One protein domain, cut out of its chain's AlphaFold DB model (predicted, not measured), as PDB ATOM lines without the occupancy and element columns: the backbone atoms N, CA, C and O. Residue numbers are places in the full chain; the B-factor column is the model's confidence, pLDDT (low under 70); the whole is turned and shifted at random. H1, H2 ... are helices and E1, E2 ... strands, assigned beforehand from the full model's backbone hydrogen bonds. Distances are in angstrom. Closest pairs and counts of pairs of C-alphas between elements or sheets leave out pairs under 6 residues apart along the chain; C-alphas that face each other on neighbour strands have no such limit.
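Overview. This is residues 343 to 472 of the 473 residues of the protein "Filamentous hemagglutinin" of Pseudomonas syringae pv. actinidiae (UniProt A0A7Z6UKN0). Two lobes stand side by side, each a small three-stranded sheet with a helix over one face: E3, E4 and E5 with H2, and E6, E7 and E10 with H3. E10 meets the first sheet, H1 packs on the beginning of H3, the hairpin E1 E2 packs on H2, and the hairpin E8 E9 lies far out in the second lobe. The printed part has 130 residues, with named elements in the order H1 E1 E2 H2 E3 E4 E5 H3 E6 E7 E8 E9 E10. Both sheets, in the orders E3 E4 E5 and E6 E7 E10, are antiparallel, and the class is mixed, helices and strands. The whole is compact, with a radius of gyration of the C-alphas of 14.6 A and spans of 42 by 34 by 22 A.

Arrangement. E3, residues 380 to 388, E4, 391 to 397, and E5, 405 to 410, form a strongly twisted meander, each strand the antiparallel neighbour of the one before. N 385 and O 393 are 2.9 A apart, and N 394 and O 407 2.8 A, within hydrogen-bond range. E3 bends by 52 degrees at residue 383. H2, residues 367 to 376, makes two layers with this sheet, a helix on one face: its height over the sheet is 9.3 A, and it runs along the strands, at 9 degrees to E4 on the local plane. In the hairpin of E1, residues 354 to 357, and E2, 360 to 363, N 355 and O 362 are 3.0 A apart; the closest C-alphas of E1 and H2 are those of Ala 354 and Phe 370, 5.7 A. E6, residues 440 to 445, E7, 448 to 453, and E10, 467 to 471, form the other sheet, with N 443 and O 450 3.0 A apart and N 449 and O 470 2.8 A. H3, residues 418 to 436, makes two layers with it at a height of 6.7 A, slantwise to the strands, at 54 degrees to E7 on the local plane. The closest C-alphas of E3 and E10 are those of Ala 388 and Gly 470, 5.0 A. H1, residues 347 to 352, touches H3 residues 419 to 423 alone, Lys 348 to Pro 419 at 4.8 A between C-alphas, at a steep tilt of 47 degrees, opposite ways. E7 runs on into E8, residues 455 to 457, at 36 degrees; E8 forms a hairpin with E9, 460 to 463, where N 457 and O 460 are 2.8 A apart. In H1 and H2 every O i to N i+4 pair is within hydrogen-bond range; in H3, 13 of 15.

Along the chain. H1 begins at C-alpha 347, (110.003, 125.057, 134.892), and E10 ends at C-alpha 471, (100.716, 143.714, 134.619). From first to last C-alpha H3 measures 25.0 A, with a kink of 29 degrees near residue 430, E3 22.4 A, E4 19.5 A, E5 16.6 A, E7 16.2 A, E6 16.0 A and H2 14.1 A.

Size, cuts and confidence. The two C-alphas farthest apart, those of Ser 378 and Val 435, are 43.3 A apart. The printed part has no cut and no long link. Mean pLDDT of the printed part is 84.0; residues 427 to 439, 445 and 456 to 461 are under 70.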
ATOM      1  N   VAL A 343     117.943 127.189 133.135       71.50
ATOM      2  CA  VAL A 343     116.545 127.208 133.557       71.50
ATOM      3  C   VAL A 343     116.191 125.806 134.032       71.50
ATOM      4  O   VAL A 343     116.593 124.816 133.418       71.50
ATOM      5  N   ARG A 344     115.473 125.714 135.154       80.94
ATOM      6  CA  ARG A 344     114.873 124.462 135.614       80.94
ATOM      7  C   ARG A 344     114.243 123.708 134.417       80.94
ATOM      8  O   ARG A 344     113.374 124.280 133.767       80.94
ATOM      9  N   PRO A 345     114.625 122.447 134.133       78.12
ATOM     10  CA  PRO A 345     114.098 121.720 132.971       78.12
ATOM     11  C   PRO A 345     112.574 121.560 132.994       78.12
ATOM     12  O   PRO A 345     111.921 121.667 131.964       78.12
ATOM     13  N   ASP A 346     112.017 121.360 134.187       84.06
ATOM     14  CA  ASP A 346     110.587 121.243 134.470       84.06
ATOM     15  C   ASP A 346     109.951 122.591 134.851       84.06
ATOM     16  O   ASP A 346     108.983 122.613 135.594       84.06
ATOM     17  N   LEU A 347     110.486 123.747 134.422       84.94
ATOM     18  CA  LEU A 347     110.003 125.057 134.892       84.94
ATOM     19  C   LEU A 347     108.502 125.264 134.648       84.94
ATOM     20  O   LEU A 347     107.816 125.801 135.515       84.94
ATOM     21  N   LYS A 348     108.010 124.857 133.475       85.12
ATOM     22  CA  LYS A 348     106.598 124.998 133.092       85.12
ATOM     23  C   LYS A 348     105.701 124.168 134.003       85.12
ATOM     24  O   LYS A 348     104.746 124.702 134.560       85.12
ATOM     25  N   ASP A 349     106.075 122.910 134.208       89.88
ATOM     26  CA  ASP A 349     105.362 121.989 135.089       89.88
ATOM     27  C   ASP A 349     105.446 122.491 136.530       89.88
ATOM     28  O   ASP A 349     104.434 122.654 137.189       89.88
ATOM     29  N   HIS A 350     106.626 122.902 136.993       87.69
ATOM     30  CA  HIS A 350     106.826 123.475 138.320       87.69
ATOM     31  C   HIS A 350     106.031 124.766 138.556       87.69
ATOM     32  O   HIS A 350     105.669 125.062 139.692       87.69
ATOM     33  N   LEU A 351     105.756 125.562 137.519       90.75
ATOM     34  CA  LEU A 351     104.887 126.728 137.647       90.75
ATOM     35  C   LEU A 351     103.440 126.308 137.929       90.75
ATOM     36  O   LEU A 351     102.776 126.947 138.742       90.75
ATOM     37  N   VAL A 352     102.954 125.271 137.251       92.56
ATOM     38  CA  VAL A 352     101.553 124.829 137.302       92.56
ATOM     39  C   VAL A 352     101.311 123.892 138.481       92.56
ATOM     40  O   VAL A 352     100.389 124.102 139.266       92.56
ATOM     41  N   ASP A 353     102.164 122.891 138.637       92.75
ATOM     42  CA  ASP A 353     102.012 121.798 139.579       92.75
ATOM     43  C   ASP A 353     102.295 122.264 141.000       92.75
ATOM     44  O   ASP A 353     103.345 122.825 141.328       92.75
ATOM     45  N   ALA A 354     101.332 122.006 141.876       92.62
ATOM     46  CA  ALA A 354     101.417 122.334 143.284       92.62
ATOM     47  C   ALA A 354     101.874 121.104 144.073       92.62
ATOM     48  O   ALA A 354     101.186 120.087 144.119       92.62
ATOM     49  N   THR A 355     103.024 121.203 144.742       92.38
ATOM     50  CA  THR A 355     103.556 120.116 145.579       92.38
ATOM     51  C   THR A 355     103.814 120.591 147.002       92.38
ATOM     52  O   THR A 355     104.229 121.731 147.239       92.38
ATOM     53  N   ARG A 356     103.588 119.729 147.998       89.81
ATOM     54  CA  ARG A 356     103.903 120.064 149.392       89.81
ATOM     55  C   ARG A 356     105.414 120.084 149.620       89.81
ATOM     56  O   ARG A 356     106.080 119.059 149.525       89.81
ATOM     57  N   SER A 357     105.936 121.230 150.042       87.69
ATOM     58  CA  SER A 357     107.318 121.407 150.489       87.69
ATOM     59  C   SER A 357     107.331 121.862 151.949       87.69
ATOM     60  O   SER A 357     107.286 123.051 152.275       87.69
ATOM     61  N   GLY A 358     107.340 120.886 152.859       88.38
ATOM     62  CA  GLY A 358     107.293 121.124 154.301       88.38
ATOM     63  C   GLY A 358     105.990 121.801 154.743       88.38
ATOM     64  O   GLY A 358     104.918 121.188 154.714       88.38
ATOM     65  N   LYS A 359     106.100 123.059 155.193       89.94
ATOM     66  CA  LYS A 359     104.974 123.898 155.655       89.94
ATOM     67  C   LYS A 359     104.425 124.832 154.569       89.94
ATOM     68  O   LYS A 359     103.614 125.699 154.874       89.94
ATOM     69  N   GLN A 360     104.879 124.676 153.327       92.00
ATOM     70  CA  GLN A 360     104.505 125.517 152.193       92.00
ATOM     71  C   GLN A 360     104.163 124.655 150.973       92.00
ATOM     72  O   GLN A 360     104.495 123.472 150.912       92.00
ATOM     73  N   ILE A 361     103.512 125.268 149.993       88.81
ATOM     74  CA  ILE A 361     103.287 124.722 148.657       88.81
ATOM     75  C   ILE A 361     104.387 125.271 147.740       88.81
ATOM     76  O   ILE A 361     104.569 126.489 147.637       88.81
ATOM     77  N   SER A 362     105.130 124.375 147.102       90.44
ATOM     78  CA  SER A 362     106.128 124.669 146.072       90.44
ATOM     79  C   SER A 362     105.482 124.577 144.693       90.44
ATOM     80  O   SER A 362     104.576 123.765 144.504       90.44
ATOM     81  N   GLY A 363     105.917 125.419 143.757       89.75
ATOM     82  CA  GLY A 363     105.218 125.574 142.484       89.75
ATOM     83  C   GLY A 363     103.796 126.101 142.666       89.75
ATOM     84  O   GLY A 363     103.567 126.951 143.537       89.75
ATOM     85  N   GLY A 364     102.839 125.582 141.897       91.50
ATOM     86  CA  GLY A 364     101.413 125.833 142.109       91.50
ATOM     87  C   GLY A 364     101.033 127.304 141.987       91.50
ATOM     88  O   GLY A 364     100.340 127.833 142.849       91.50
ATOM     89  N   HIS A 365     101.579 127.997 140.993       95.38
ATOM     90  CA  HIS A 365     101.200 129.364 140.650       95.38
ATOM     91  C   HIS A 365      99.939 129.399 139.774       95.38
ATOM     92  O   HIS A 365      99.319 130.450 139.660       95.38
ATOM     93  N   ASP A 366      99.528 128.269 139.204       96.75
ATOM     94  CA  ASP A 366      98.181 128.092 138.665       96.75
ATOM     95  C   ASP A 366      97.149 128.075 139.811       96.75
ATOM     96  O   ASP A 366      97.308 127.337 140.788       96.75
ATOM     97  N   MET A 367      96.110 128.914 139.721       96.44
ATOM     98  CA  MET A 367      95.082 129.035 140.762       96.44
ATOM     99  C   MET A 367      94.340 127.720 141.021       96.44
ATOM    100  O   MET A 367      94.082 127.402 142.182       96.44
ATOM    101  N   ASP A 368      93.980 126.971 139.981       96.69
ATOM    102  CA  ASP A 368      93.173 125.761 140.124       96.69
ATOM    103  C   ASP A 368      94.006 124.664 140.804       96.69
ATOM    104  O   ASP A 368      93.579 124.097 141.819       96.69
ATOM    105  N   SER A 369      95.248 124.467 140.347       96.69
ATOM    106  CA  SER A 369      96.208 123.546 140.973       96.69
ATOM    107  C   SER A 369      96.533 123.936 142.416       96.69
ATOM    108  O   SER A 369      96.591 123.082 143.307       96.69
ATOM    109  N   PHE A 370      96.710 125.233 142.690       97.31
ATOM    110  CA  PHE A 370      96.966 125.731 144.041       97.31
ATOM    111  C   PHE A 370      95.809 125.434 144.996       97.31
ATOM    112  O   PHE A 370      96.031 124.949 146.106       97.31
ATOM    113  N   MET A 371      94.572 125.714 144.576       96.31
ATOM    114  CA  MET A 371      93.378 125.495 145.396       96.31
ATOM    115  C   MET A 371      93.134 124.004 145.654       96.31
ATOM    116  O   MET A 371      92.750 123.625 146.768       96.31
ATOM    117  N   GLN A 372      93.407 123.156 144.660       96.81
ATOM    118  CA  GLN A 372      93.360 121.706 144.816       96.81
ATOM    119  C   GLN A 372      94.369 121.230 145.867       96.81
ATOM    120  O   GLN A 372      93.977 120.563 146.825       96.81
ATOM    121  N   ALA A 373      95.635 121.638 145.750       95.88
ATOM    122  CA  ALA A 373      96.675 121.270 146.707       95.88
ATOM    123  C   ALA A 373      96.401 121.816 148.113       95.88
ATOM    124  O   ALA A 373      96.630 121.129 149.107       95.88
ATOM    125  N   LEU A 374      95.874 123.039 148.227       95.56
ATOM    126  CA  LEU A 374      95.496 123.599 149.520       95.56
ATOM    127  C   LEU A 374      94.412 122.748 150.195       95.56
ATOM    128  O   LEU A 374      94.525 122.451 151.382       95.56
ATOM    129  N   THR A 375      93.410 122.303 149.435       95.94
ATOM    130  CA  THR A 375      92.354 121.406 149.929       95.94
ATOM    131  C   THR A 375      92.925 120.049 150.341       95.94
ATOM    132  O   THR A 375      92.678 119.587 151.455       95.94
ATOM    133  N   GLU A 376      93.737 119.437 149.477       96.50
ATOM    134  CA  GLU A 376      94.377 118.140 149.722       96.50
ATOM    135  C   GLU A 376      95.246 118.165 150.986       96.50
ATOM    136  O   GLU A 376      95.201 117.256 151.815       96.50
ATOM    137  N   TYR A 377      95.996 119.247 151.185       94.94
ATOM    138  CA  TYR A 377      96.883 119.408 152.333       94.94
ATOM    139  C   TYR A 377      96.197 120.013 153.558       94.94
ATOM    140  O   TYR A 377      96.883 120.324 154.533       94.94
ATOM    141  N   SER A 378      94.863 120.139 153.539       95.31
ATOM    142  CA  SER A 378      94.056 120.691 154.636       95.31
ATOM    143  C   SER A 378      94.503 122.096 155.066       95.31
ATOM    144  O   SER A 378      94.525 122.421 156.253       95.31
ATOM    145  N   GLY A 379      94.930 122.911 154.103       94.69
ATOM    146  CA  GLY A 379      95.331 124.291 154.321       94.69
ATOM    147  C   GLY A 379      94.152 125.262 154.336       94.69
ATOM    148  O   GLY A 379      93.062 124.973 153.844       94.69
ATOM    149  N   THR A 380      94.387 126.444 154.891       94.94
ATOM    150  CA  THR A 380      93.411 127.534 154.981       94.94
ATOM    151  C   THR A 380      93.953 128.795 154.321       94.94
ATOM    152  O   THR A 380      95.155 129.054 154.359       94.94
ATOM    153  N   ILE A 381      93.069 129.588 153.715       96.31
ATOM    154  CA  ILE A 381      93.408 130.912 153.179       96.31
ATOM    155  C   ILE A 381      93.156 131.951 154.265       96.31
ATOM    156  O   ILE A 381      92.045 132.050 154.782       96.31
ATOM    157  N   SER A 382      94.178 132.742 154.560       94.44
ATOM    158  CA  SER A 382      94.111 133.894 155.460       94.44
ATOM    159  C   SER A 382      93.707 135.159 154.696       94.44
ATOM    160  O   SER A 382      92.899 135.947 155.179       94.44
ATOM    161  N   SER A 383      94.230 135.343 153.476       95.88
ATOM    162  CA  SER A 383      93.913 136.486 152.611       95.88
ATOM    163  C   SER A 383      94.104 136.148 151.129       95.88
ATOM    164  O   SER A 383      94.962 135.343 150.773       95.88
ATOM    165  N   LYS A 384      93.319 136.780 150.250       95.25
ATOM    166  CA  LYS A 384      93.463 136.714 148.788       95.25
ATOM    167  C   LYS A 384      93.203 138.097 148.202       95.25
ATOM    168  O   LYS A 384      92.084 138.596 148.270       95.25
ATOM    169  N   ILE A 385      94.234 138.703 147.620       93.62
ATOM    170  CA  ILE A 385      94.197 140.062 147.069       93.62
ATOM    171  C   ILE A 385      94.532 139.998 145.583       93.62
ATOM    172  O   ILE A 385      95.572 139.461 145.215       93.62
ATOM    173  N   GLU A 386      93.682 140.564 144.732       94.31
ATOM    174  CA  GLU A 386      93.983 140.733 143.309       94.31
ATOM    175  C   GLU A 386      94.977 141.884 143.125       94.31
ATOM    176  O   GLU A 386      94.670 143.039 143.417       94.31
ATOM    177  N   VAL A 387      96.196 141.566 142.692       89.69
ATOM    178  CA  VAL A 387      97.279 142.550 142.501       89.69
ATOM    179  C   VAL A 387      97.333 143.076 141.067       89.69
ATOM    180  O   VAL A 387      97.874 144.151 140.810       89.69
ATOM    181  N   ALA A 388      96.753 142.327 140.133       91.06
ATOM    182  CA  ALA A 388      96.499 142.701 138.751       91.06
ATOM    183  C   ALA A 388      95.342 141.841 138.217       91.06
ATOM    184  O   ALA A 388      95.099 140.783 138.793       91.06
ATOM    185  N   PRO A 389      94.655 142.241 137.130       92.75
ATOM    186  CA  PRO A 389      93.574 141.443 136.552       92.75
ATOM    187  C   PRO A 389      93.994 139.983 136.346       92.75
ATOM    188  O   PRO A 389      94.938 139.715 135.601       92.75
ATOM    189  N   GLY A 390      93.332 139.059 137.046       93.44
ATOM    190  CA  GLY A 390      93.612 137.622 136.990       93.44
ATOM    191  C   GLY A 390      94.908 137.167 137.681       93.44
ATOM    192  O   GLY A 390      95.309 136.024 137.483       93.44
ATOM    193  N   ILE A 391      95.575 138.011 138.478       92.19
ATOM    194  CA  ILE A 391      96.766 137.667 139.277       92.19
ATOM    195  C   ILE A 391      96.518 138.047 140.739       92.19
ATOM    196  O   ILE A 391      96.249 139.203 141.071       92.19
ATOM    197  N   TYR A 392      96.669 137.083 141.642       93.62
ATOM    198  CA  TYR A 392      96.326 137.217 143.051       93.62
ATOM    199  C   TYR A 392      97.510 136.896 143.949       93.62
ATOM    200  O   TYR A 392      98.179 135.885 143.771       93.62
ATOM    201  N   LYS A 393      97.715 137.705 144.983       95.69
ATOM    202  CA  LYS A 393      98.566 137.369 146.120       95.69
ATOM    203  C   LYS A 393      97.706 136.696 147.188       95.69
ATOM    204  O   LYS A 393      96.737 137.284 147.666       95.69
ATOM    205  N   VAL A 394      98.056 135.470 147.547       92.88
ATOM    206  CA  VAL A 394      97.350 134.637 148.521       92.88
ATOM    207  C   VAL A 394      98.243 134.396 149.729       92.88
ATOM    208  O   VAL A 394      99.393 133.971 149.597       92.88
ATOM    209  N   GLU A 395      97.697 134.654 150.909       95.19
ATOM    210  CA  GLU A 395      98.276 134.296 152.199       95.19
ATOM    211  C   GLU A 395      97.525 133.078 152.733       95.19
ATOM    212  O   GLU A 395      96.293 133.080 152.779       95.19
ATOM    213  N   TYR A 396      98.249 132.019 153.085       95.50
ATOM    214  CA  TYR A 396      97.665 130.735 153.472       95.50
ATOM    215  C   TYR A 396      98.499 130.025 154.539       95.50
ATOM    216  O   TYR A 396      99.700 130.268 154.679       95.50
ATOM    217  N   GLN A 397      97.882 129.085 155.252       96.06
ATOM    218  CA  GLN A 397      98.559 128.215 156.214       96.06
ATOM    219  C   GLN A 397      98.289 126.753 155.897       96.06
ATOM    220  O   GLN A 397      97.155 126.362 155.639       96.06
ATOM    221  N   LEU A 398      99.334 125.930 155.959       94.25
ATOM    222  CA  LEU A 398      99.187 124.478 156.050       94.25
ATOM    223  C   LEU A 398      99.105 124.044 157.524       94.25
ATOM    224  O   LEU A 398      99.602 124.767 158.398       94.25
ATOM    225  N   PRO A 399      98.558 122.849 157.822       91.62
ATOM    226  CA  PRO A 399      98.500 122.325 159.181       91.62
ATOM    227  C   PRO A 399      99.860 122.375 159.882       91.62
ATOM    228  O   PRO A 399     100.892 122.018 159.304       91.62
ATOM    229  N   ASN A 400      99.856 122.792 161.149       84.56
ATOM    230  CA  ASN A 400     101.048 122.965 161.991       84.56
ATOM    231  C   ASN A 400     101.999 124.105 161.555       84.56
ATOM    232  O   ASN A 400     103.137 124.193 162.047       84.56
ATOM    233  N   SER A 401     101.570 124.988 160.646       89.00
ATOM    234  CA  SER A 401     102.214 126.289 160.446       89.00
ATOM    235  C   SER A 401     101.751 127.287 161.504       89.00
ATOM    236  O   SER A 401     100.593 127.298 161.894       89.00
ATOM    237  N   THR A 402     102.672 128.124 161.978       88.75
ATOM    238  CA  THR A 402     102.385 129.235 162.903       88.75
ATOM    239  C   THR A 402     102.453 130.596 162.213       88.75
ATOM    240  O   THR A 402     102.298 131.626 162.864       88.75
ATOM    241  N   LYS A 403     102.742 130.609 160.906       91.50
ATOM    242  CA  LYS A 403     102.859 131.808 160.075       91.50
ATOM    243  C   LYS A 403     102.209 131.568 158.720       91.50
ATOM    244  O   LYS A 403     102.285 130.454 158.190       91.50
ATOM    245  N   ASP A 404     101.649 132.631 158.161       90.81
ATOM    246  CA  ASP A 404     101.171 132.637 156.785       90.81
ATOM    247  C   ASP A 404     102.340 132.500 155.809       90.81
ATOM    248  O   ASP A 404     103.376 133.162 155.929       90.81
ATOM    249  N   ALA A 405     102.165 131.617 154.834       92.25
ATOM    250  CA  ALA A 405     102.966 131.576 153.632       92.25
ATOM    251  C   ALA A 405     102.302 132.450 152.565       92.25
ATOM    252  O   ALA A 405     101.079 132.520 152.473       92.25
ATOM    253  N   VAL A 406     103.122 133.095 151.741       92.00
ATOM    254  CA  VAL A 406     102.662 133.962 150.655       92.00
ATOM    255  C   VAL A 406     102.901 133.256 149.329       92.00
ATOM    256  O   VAL A 406     103.979 132.698 149.110       92.00
ATOM    257  N   LYS A 407     101.925 133.312 148.425       90.38
ATOM    258  CA  LYS A 407     102.095 132.890 147.034       90.38
ATOM    259  C   LYS A 407     101.365 133.831 146.090       90.38
ATOM    260  O   LYS A 407     100.270 134.283 146.402       90.38
ATOM    261  N   THR A 408     101.954 134.098 144.932       94.75
ATOM    262  CA  THR A 408     101.236 134.742 143.830       94.75
ATOM    263  C   THR A 408     100.728 133.677 142.874       94.75
ATOM    264  O   THR A 408     101.509 132.827 142.459       94.75
ATOM    265  N   VAL A 409      99.447 133.713 142.536       95.25
ATOM    266  CA  VAL A 409      98.786 132.763 141.637       95.25
ATOM    267  C   VAL A 409      98.076 133.507 140.510       95.25
ATOM    268  O   VAL A 409      97.615 134.631 140.713       95.25
ATOM    269  N   TYR A 410      97.972 132.898 139.336       96.00
ATOM    270  CA  TYR A 410      97.249 133.441 138.189       96.00
ATOM    271  C   TYR A 410      96.014 132.593 137.873       96.00
ATOM    272  O   TYR A 410      95.983 131.395 138.142       96.00
ATOM    273  N   ASP A 411      94.986 133.226 137.316       96.56
ATOM    274  CA  ASP A 411      93.827 132.534 136.759       96.56
ATOM    275  C   ASP A 411      94.179 131.972 135.368       96.56
ATOM    276  O   ASP A 411      94.396 132.764 134.439       96.56
ATOM    277  N   PRO A 412      94.216 130.638 135.181       94.62
ATOM    278  CA  PRO A 412      94.579 130.032 133.900       94.62
ATOM    279  C   PRO A 412      93.576 130.321 132.783       94.62
ATOM    280  O   PRO A 412      93.929 130.253 131.609       94.62
ATOM    281  N   LYS A 413      92.334 130.701 133.108       95.62
ATOM    282  CA  LYS A 413      91.357 131.121 132.090       95.62
ATOM    283  C   LYS A 413      91.699 132.491 131.519       95.62
ATOM    284  O   LYS A 413      91.444 132.747 130.346       95.62
ATOM    285  N   THR A 414      92.277 133.354 132.351       95.00
ATOM    286  CA  THR A 414      92.739 134.684 131.948       95.00
ATOM    287  C   THR A 414      94.107 134.605 131.261       95.00
ATOM    288  O   THR A 414      94.333 135.302 130.272       95.00
ATOM    289  N   TYR A 415      94.999 133.726 131.733       90.19
ATOM    290  CA  TYR A 415      96.348 133.544 131.189       90.19
ATOM    291  C   TYR A 415      96.655 132.072 130.849       90.19
ATOM    292  O   TYR A 415      97.464 131.441 131.530       90.19
ATOM    293  N   PRO A 416      96.065 131.512 129.777       90.00
ATOM    294  CA  PRO A 416      96.256 130.101 129.423       90.00
ATOM    295  C   PRO A 416      97.693 129.765 128.995       90.00
ATOM    296  O   PRO A 416      98.114 128.618 129.101       90.00
ATOM    297  N   ASP A 417      98.458 130.759 128.533       86.88
ATOM    298  CA  ASP A 417      99.835 130.592 128.052       86.88
ATOM    299  C   ASP A 417     100.907 130.976 129.096       86.88
ATOM    300  O   ASP A 417     102.095 131.094 128.788       86.88
ATOM    301  N   MET A 418     100.509 131.171 130.361       88.81
ATOM    302  CA  MET A 418     101.424 131.588 131.431       88.81
ATOM    303  C   MET A 418     102.668 130.696 131.589       88.81
ATOM    304  O   MET A 418     103.740 131.258 131.817       88.81
ATOM    305  N   PRO A 419     102.604 129.354 131.444       86.19
ATOM    306  CA  PRO A 419     103.799 128.513 131.535       86.19
ATOM    307  C   PRO A 419     104.847 128.834 130.463       86.19
ATOM    308  O   PRO A 419     106.043 128.869 130.762       86.19
ATOM    309  N   ASN A 420     104.426 129.116 129.227       74.81
ATOM    310  CA  ASN A 420     105.347 129.499 128.159       74.81
ATOM    311  C   ASN A 420     105.925 130.898 128.405       74.81
ATOM    312  O   ASN A 420     107.141 131.066 128.320       74.81
ATOM    313  N   MET A 421     105.091 131.854 128.825       77.81
ATOM    314  CA  MET A 421     105.536 133.207 129.176       77.81
ATOM    315  C   MET A 421     106.521 133.224 130.355       77.81
ATOM    316  O   MET A 421     107.503 133.959 130.335       77.81
ATOM    317  N   ALA A 422     106.298 132.396 131.379       77.75
ATOM    318  CA  ALA A 422     107.213 132.252 132.510       77.75
ATOM    319  C   ALA A 422     108.555 131.647 132.084       77.75
ATOM    320  O   ALA A 422     109.611 132.061 132.562       77.75
ATOM    321  N   ASN A 423     108.518 130.676 131.170       75.25
ATOM    322  CA  ASN A 423     109.718 130.081 130.603       75.25
ATOM    323  C   ASN A 423     110.522 131.105 129.797       75.25
ATOM    324  O   ASN A 423     111.724 131.228 130.000       75.25
ATOM    325  N   GLU A 424     109.862 131.903 128.959       70.06
ATOM    326  CA  GLU A 424     110.495 133.026 128.264       70.06
ATOM    327  C   GLU A 424     111.088 134.047 129.250       70.06
ATOM    328  O   GLU A 424     112.247 134.447 129.114       70.06
ATOM    329  N   ALA A 425     110.339 134.408 130.299       73.25
ATOM    330  CA  ALA A 425     110.805 135.318 131.339       73.25
ATOM    331  C   ALA A 425     112.062 134.791 132.051       73.25
ATOM    332  O   ALA A 425     112.966 135.566 132.355       73.25
ATOM    333  N   ALA A 426     112.151 133.477 132.280       74.81
ATOM    334  CA  ALA A 426     113.319 132.839 132.877       74.81
ATOM    335  C   ALA A 426     114.583 132.992 132.021       74.81
ATOM    336  O   ALA A 426     115.643 133.337 132.546       74.81
ATOM    337  N   TYR A 427     114.478 132.793 130.705       66.06
ATOM    338  CA  TYR A 427     115.614 132.988 129.799       66.06
ATOM    339  C   TYR A 427     115.994 134.469 129.664       66.06
ATOM    340  O   TYR A 427     117.176 134.801 129.751       66.06
ATOM    341  N   LYS A 428     115.011 135.374 129.561       68.12
ATOM    342  CA  LYS A 428     115.245 136.830 129.571       68.12
ATOM    343  C   LYS A 428     115.941 137.293 130.859       68.12
ATOM    344  O   LYS A 428     116.866 138.099 130.802       68.12
ATOM    345  N   ALA A 429     115.566 136.743 132.014       68.06
ATOM    346  CA  ALA A 429     116.188 137.070 133.296       68.06
ATOM    347  C   ALA A 429     117.672 136.684 133.351       68.06
ATOM    348  O   ALA A 429     118.475 137.422 133.917       68.06
ATOM    349  N   LEU A 430     118.055 135.552 132.753       57.44
ATOM    350  CA  LEU A 430     119.459 135.140 132.682       57.44
ATOM    351  C   LEU A 430     120.304 136.131 131.879       57.44
ATOM    352  O   LEU A 430     121.417 136.448 132.295       57.44
ATOM    353  N   LEU A 431     119.759 136.657 130.779       53.25
ATOM    354  CA  LEU A 431     120.400 137.720 130.005       53.25
ATOM    355  C   LEU A 431     120.504 139.008 130.836       53.25
ATOM    356  O   LEU A 431     121.570 139.611 130.935       53.25
ATOM    357  N   GLN A 432     119.420 139.392 131.513       56.75
ATOM    358  CA  GLN A 432     119.375 140.602 132.336       56.75
ATOM    359  C   GLN A 432     120.318 140.541 133.548       56.75
ATOM    360  O   GLN A 432     120.889 141.556 133.951       56.75
ATOM    361  N   TYR A 433     120.533 139.362 134.128       54.59
ATOM    362  CA  TYR A 433     121.480 139.162 135.224       54.59
ATOM    363  C   TYR A 433     122.921 139.440 134.826       54.59
ATOM    364  O   TYR A 433     123.653 140.028 135.616       54.59
ATOM    365  N   GLN A 434     123.322 139.077 133.608       49.69
ATOM    366  CA  GLN A 434     124.681 139.341 133.125       49.69
ATOM    367  C   GLN A 434     124.981 140.845 133.057       49.69
ATOM    368  O   GLN A 434     126.125 141.250 133.234       49.69
ATOM    369  N   VAL A 435     123.946 141.668 132.864       45.00
ATOM    370  CA  VAL A 435     124.049 143.133 132.835       45.00
ATOM    371  C   VAL A 435     123.914 143.740 134.232       45.00
ATOM    372  O   VAL A 435     124.622 144.678 134.584       45.00
ATOM    373  N   THR A 436     122.982 143.234 135.040       50.06
ATOM    374  CA  THR A 436     122.585 143.889 136.298       50.06
ATOM    375  C   THR A 436     123.267 143.328 137.543       50.06
ATOM    376  O   THR A 436     123.293 144.004 138.568       50.06
ATOM    377  N   GLY A 437     123.745 142.082 137.506       50.78
ATOM    378  CA  GLY A 437     124.261 141.347 138.666       50.78
ATOM    379  C   GLY A 437     123.225 141.044 139.762       50.78
ATOM    380  O   GLY A 437     123.582 140.497 140.803       50.78
ATOM    381  N   ASN A 438     121.944 141.390 139.569       63.34
ATOM    382  CA  ASN A 438     120.915 141.271 140.606       63.34
ATOM    383  C   ASN A 438     120.349 139.848 140.686       63.34
ATOM    384  O   ASN A 438     119.769 139.339 139.735       63.34
ATOM    385  N   SER A 439     120.406 139.203 141.847       68.38
ATOM    386  CA  SER A 439     119.878 137.837 142.021       68.38
ATOM    387  C   SER A 439     118.347 137.724 141.970       68.38
ATOM    388  O   SER A 439     117.808 136.622 142.033       68.38
ATOM    389  N   LEU A 440     117.628 138.840 141.843       77.81
ATOM    390  CA  LEU A 440     116.194 138.872 141.582       77.81
ATOM    391  C   LEU A 440     115.931 139.803 140.400       77.81
ATOM    392  O   LEU A 440     116.199 141.001 140.482       77.81
ATOM    393  N   GLN A 441     115.408 139.236 139.319       76.06
ATOM    394  CA  GLN A 441     115.078 139.967 138.103       76.06
ATOM    395  C   GLN A 441     113.579 140.227 138.030       76.06
ATOM    396  O   GLN A 441     112.768 139.369 138.385       76.06
ATOM    397  N   GLU A 442     113.228 141.406 137.533       82.19
ATOM    398  CA  GLU A 442     111.881 141.704 137.070       82.19
ATOM    399  C   GLU A 442     111.904 141.733 135.545       82.19
ATOM    400  O   GLU A 442     112.668 142.495 134.953       82.19
ATOM    401  N   VAL A 443     111.084 140.879 134.932       76.38
ATOM    402  CA  VAL A 443     111.024 140.692 133.481       76.38
ATOM    403  C   VAL A 443     109.593 140.883 133.007       76.38
ATOM    404  O   VAL A 443     108.652 140.415 133.647       76.38
ATOM    405  N   VAL A 444     109.422 141.553 131.872       74.81
ATOM    406  CA  VAL A 444     108.126 141.687 131.202       74.81
ATOM    407  C   VAL A 444     108.058 140.700 130.039       74.81
ATOM    408  O   VAL A 444     109.014 140.579 129.270       74.81
ATOM    409  N   VAL A 445     106.942 139.973 129.952       67.56
ATOM    410  CA  VAL A 445     106.565 139.171 128.782       67.56
ATOM    411  C   VAL A 445     105.089 139.434 128.465       67.56
ATOM    412  O   VAL A 445     104.210 139.310 129.325       67.56
ATOM    413  N   GLY A 446     104.811 139.840 127.231       82.94
ATOM    414  CA  GLY A 446     103.545 140.424 126.799       82.94
ATOM    415  C   GLY A 446     103.169 141.682 127.594       82.94
ATOM    416  O   GLY A 446     103.641 142.789 127.362       82.94
ATOM    417  N   LYS A 447     102.220 141.530 128.519       86.19
ATOM    418  CA  LYS A 447     101.823 142.595 129.460       86.19
ATOM    419  C   LYS A 447     102.059 142.201 130.909       86.19
ATOM    420  O   LYS A 447     101.697 142.960 131.803       86.19
ATOM    421  N   VAL A 448     102.631 141.028 131.161       79.44
ATOM    422  CA  VAL A 448     102.742 140.444 132.496       79.44
ATOM    423  C   VAL A 448     104.157 140.647 133.014       79.44
ATOM    424  O   VAL A 448     105.135 140.347 132.334       79.44
ATOM    425  N   ARG A 449     104.258 141.175 134.234       87.69
ATOM    426  CA  ARG A 449     105.508 141.266 134.987       87.69
ATOM    427  C   ARG A 449     105.742 139.965 135.734       87.69
ATOM    428  O   ARG A 449     104.872 139.533 136.492       87.69
ATOM    429  N   PHE A 450     106.933 139.409 135.578       89.25
ATOM    430  CA  PHE A 450     107.427 138.233 136.276       89.25
ATOM    431  C   PHE A 450     108.531 138.618 137.251       89.25
ATOM    432  O   PHE A 450     109.379 139.453 136.940       89.25
ATOM    433  N   GLN A 451     108.551 137.956 138.404       89.50
ATOM    434  CA  GLN A 451     109.743 137.887 139.239       89.50
ATOM    435  C   GLN A 451     110.477 136.584 138.969       89.50
ATOM    436  O   GLN A 451     109.889 135.499 139.001       89.50
ATOM    437  N   VAL A 452     111.778 136.712 138.724       87.44
ATOM    438  CA  VAL A 452     112.654 135.601 138.379       87.44
ATOM    439  C   VAL A 452     113.881 135.626 139.290       87.44
ATOM    440  O   VAL A 452     114.813 136.402 139.062       87.44
ATOM    441  N   PRO A 453     113.893 134.825 140.366       83.25
ATOM    442  CA  PRO A 453     115.091 134.645 141.171       83.25
ATOM    443  C   PRO A 453     116.172 133.905 140.378       83.25
ATOM    444  O   PRO A 453     115.886 132.994 139.603       83.25
ATOM    445  N   ILE A 454     117.428 134.266 140.617       75.94
ATOM    446  CA  ILE A 454     118.605 133.645 140.019       75.94
ATOM    447  C   ILE A 454     119.526 133.208 141.144       75.94
ATOM    448  O   ILE A 454     119.984 134.008 141.961       75.94
ATOM    449  N   ASN A 455     119.799 131.910 141.166       77.00
ATOM    450  CA  ASN A 455     120.703 131.286 142.115       77.00
ATOM    451  C   ASN A 455     122.031 130.973 141.435       77.00
ATOM    452  O   ASN A 455     122.063 130.672 140.248       77.00
ATOM    453  N   ILE A 456     123.115 130.950 142.206       62.91
ATOM    454  CA  ILE A 456     124.398 130.408 141.754       62.91
ATOM    455  C   ILE A 456     124.565 129.037 142.411       62.91
ATOM    456  O   ILE A 456     124.609 128.937 143.638       62.91
ATOM    457  N   LYS A 457     124.617 127.970 141.612       55.06
ATOM    458  CA  LYS A 457     124.898 126.602 142.064       55.06
ATOM    459  C   LYS A 457     126.149 126.102 141.361       55.06
ATOM    460  O   LYS A 457     126.138 125.995 140.143       55.06
ATOM    461  N   SER A 458     127.196 125.780 142.121       47.09
ATOM    462  CA  SER A 458     128.447 125.226 141.575       47.09
ATOM    463  C   SER A 458     128.967 126.021 140.370       47.09
ATOM    464  O   SER A 458     129.201 125.455 139.311       47.09
ATOM    465  N   GLU A 459     129.053 127.348 140.528       46.56
ATOM    466  CA  GLU A 459     129.520 128.294 139.495       46.56
ATOM    467  C   GLU A 459     128.595 128.446 138.269       46.56
ATOM    468  O   GLU A 459     128.903 129.206 137.355       46.56
ATOM    469  N   GLN A 460     127.414 127.815 138.268       50.81
ATOM    470  CA  GLN A 460     126.380 127.995 137.246       50.81
ATOM    471  C   GLN A 460     125.218 128.843 137.765       50.81
ATOM    472  O   GLN A 460     124.667 128.596 138.841       50.81
ATOM    473  N   MET A 461     124.807 129.834 136.974       61.06
ATOM    474  CA  MET A 461     123.549 130.548 137.199       61.06
ATOM    475  C   MET A 461     122.383 129.565 137.013       61.06
ATOM    476  O   MET A 461     122.425 128.696 136.151       61.06
ATOM    477  N   TYR A 462     121.339 129.661 137.822       75.31
ATOM    478  CA  TYR A 462     120.212 128.738 137.785       75.31
ATOM    479  C   TYR A 462     118.917 129.473 138.100       75.31
ATOM    480  O   TYR A 462     118.816 130.114 139.149       75.31
ATOM    481  N   VAL A 463     117.919 129.337 137.227       82.88
ATOM    482  CA  VAL A 463     116.570 129.865 137.457       82.88
ATOM    483  C   VAL A 463     115.699 128.749 138.035       82.88
ATOM    484  O   VAL A 463     115.346 127.814 137.311       82.88
ATOM    485  N   PRO A 464     115.339 128.808 139.331       83.56
ATOM    486  CA  PRO A 464     114.530 127.778 139.967       83.56
ATOM    487  C   PRO A 464     113.033 127.919 139.666       83.56
ATOM    488  O   PRO A 464     112.318 126.924 139.767       83.56
ATOM    489  N   THR A 465     112.565 129.137 139.376       89.12
ATOM    490  CA  THR A 465     111.164 129.484 139.109       89.12
ATOM    491  C   THR A 465     111.076 130.856 138.425       89.12
ATOM    492  O   THR A 465     112.017 131.644 138.512       89.12
ATOM    493  N   ALA A 466     109.947 131.152 137.789       90.25
ATOM    494  CA  ALA A 466     109.586 132.462 137.256       90.25
ATOM    495  C   ALA A 466     108.074 132.624 137.417       90.25
ATOM    496  O   ALA A 466     107.329 131.836 136.850       90.25
ATOM    497  N   PHE A 467     107.599 133.596 138.198       89.12
ATOM    498  CA  PHE A 467     106.170 133.697 138.525       89.12
ATOM    499  C   PHE A 467     105.612 135.107 138.316       89.12
ATOM    500  O   PHE A 467     106.330 136.089 138.527       89.12
ATOM    501  N   PRO A 468     104.336 135.227 137.904       90.56
ATOM    502  CA  PRO A 468     103.723 136.519 137.637       90.56
ATOM    503  C   PRO A 468     103.529 137.303 138.937       90.56
ATOM    504  O   PRO A 468     103.187 136.740 139.976       90.56
ATOM    505  N   VAL A 469     103.727 138.618 138.874       89.62
ATOM    506  CA  VAL A 469     103.553 139.548 140.004       89.62
ATOM    507  C   VAL A 469     102.680 140.755 139.670       89.62
ATOM    508  O   VAL A 469     102.276 141.488 140.570       89.62
ATOM    509  N   GLY A 470     102.357 140.975 138.396       89.19
ATOM    510  CA  GLY A 470     101.431 142.026 137.986       89.19
ATOM    511  C   GLY A 470     101.376 142.217 136.477       89.19
ATOM    512  O   GLY A 470     101.906 141.404 135.729       89.19
ATOM    513  N   VAL A 471     100.768 143.320 136.037       83.19
ATOM    514  CA  VAL A 471     100.716 143.714 134.619       83.19
ATOM    515  C   VAL A 471     101.211 145.139 134.400       83.19
ATOM    516  O   VAL A 471     101.039 146.010 135.263       83.19
ATOM    517  N   VAL A 472     101.865 145.380 133.265       79.19
ATOM    518  CA  VAL A 472     102.265 146.719 132.800       79.19
ATOM    519  C   VAL A 472     101.017 147.460 132.309       79.19
ATOM    520  O   VAL A 472     100.126 146.844 131.725       79.19
TER     521      VAL A 472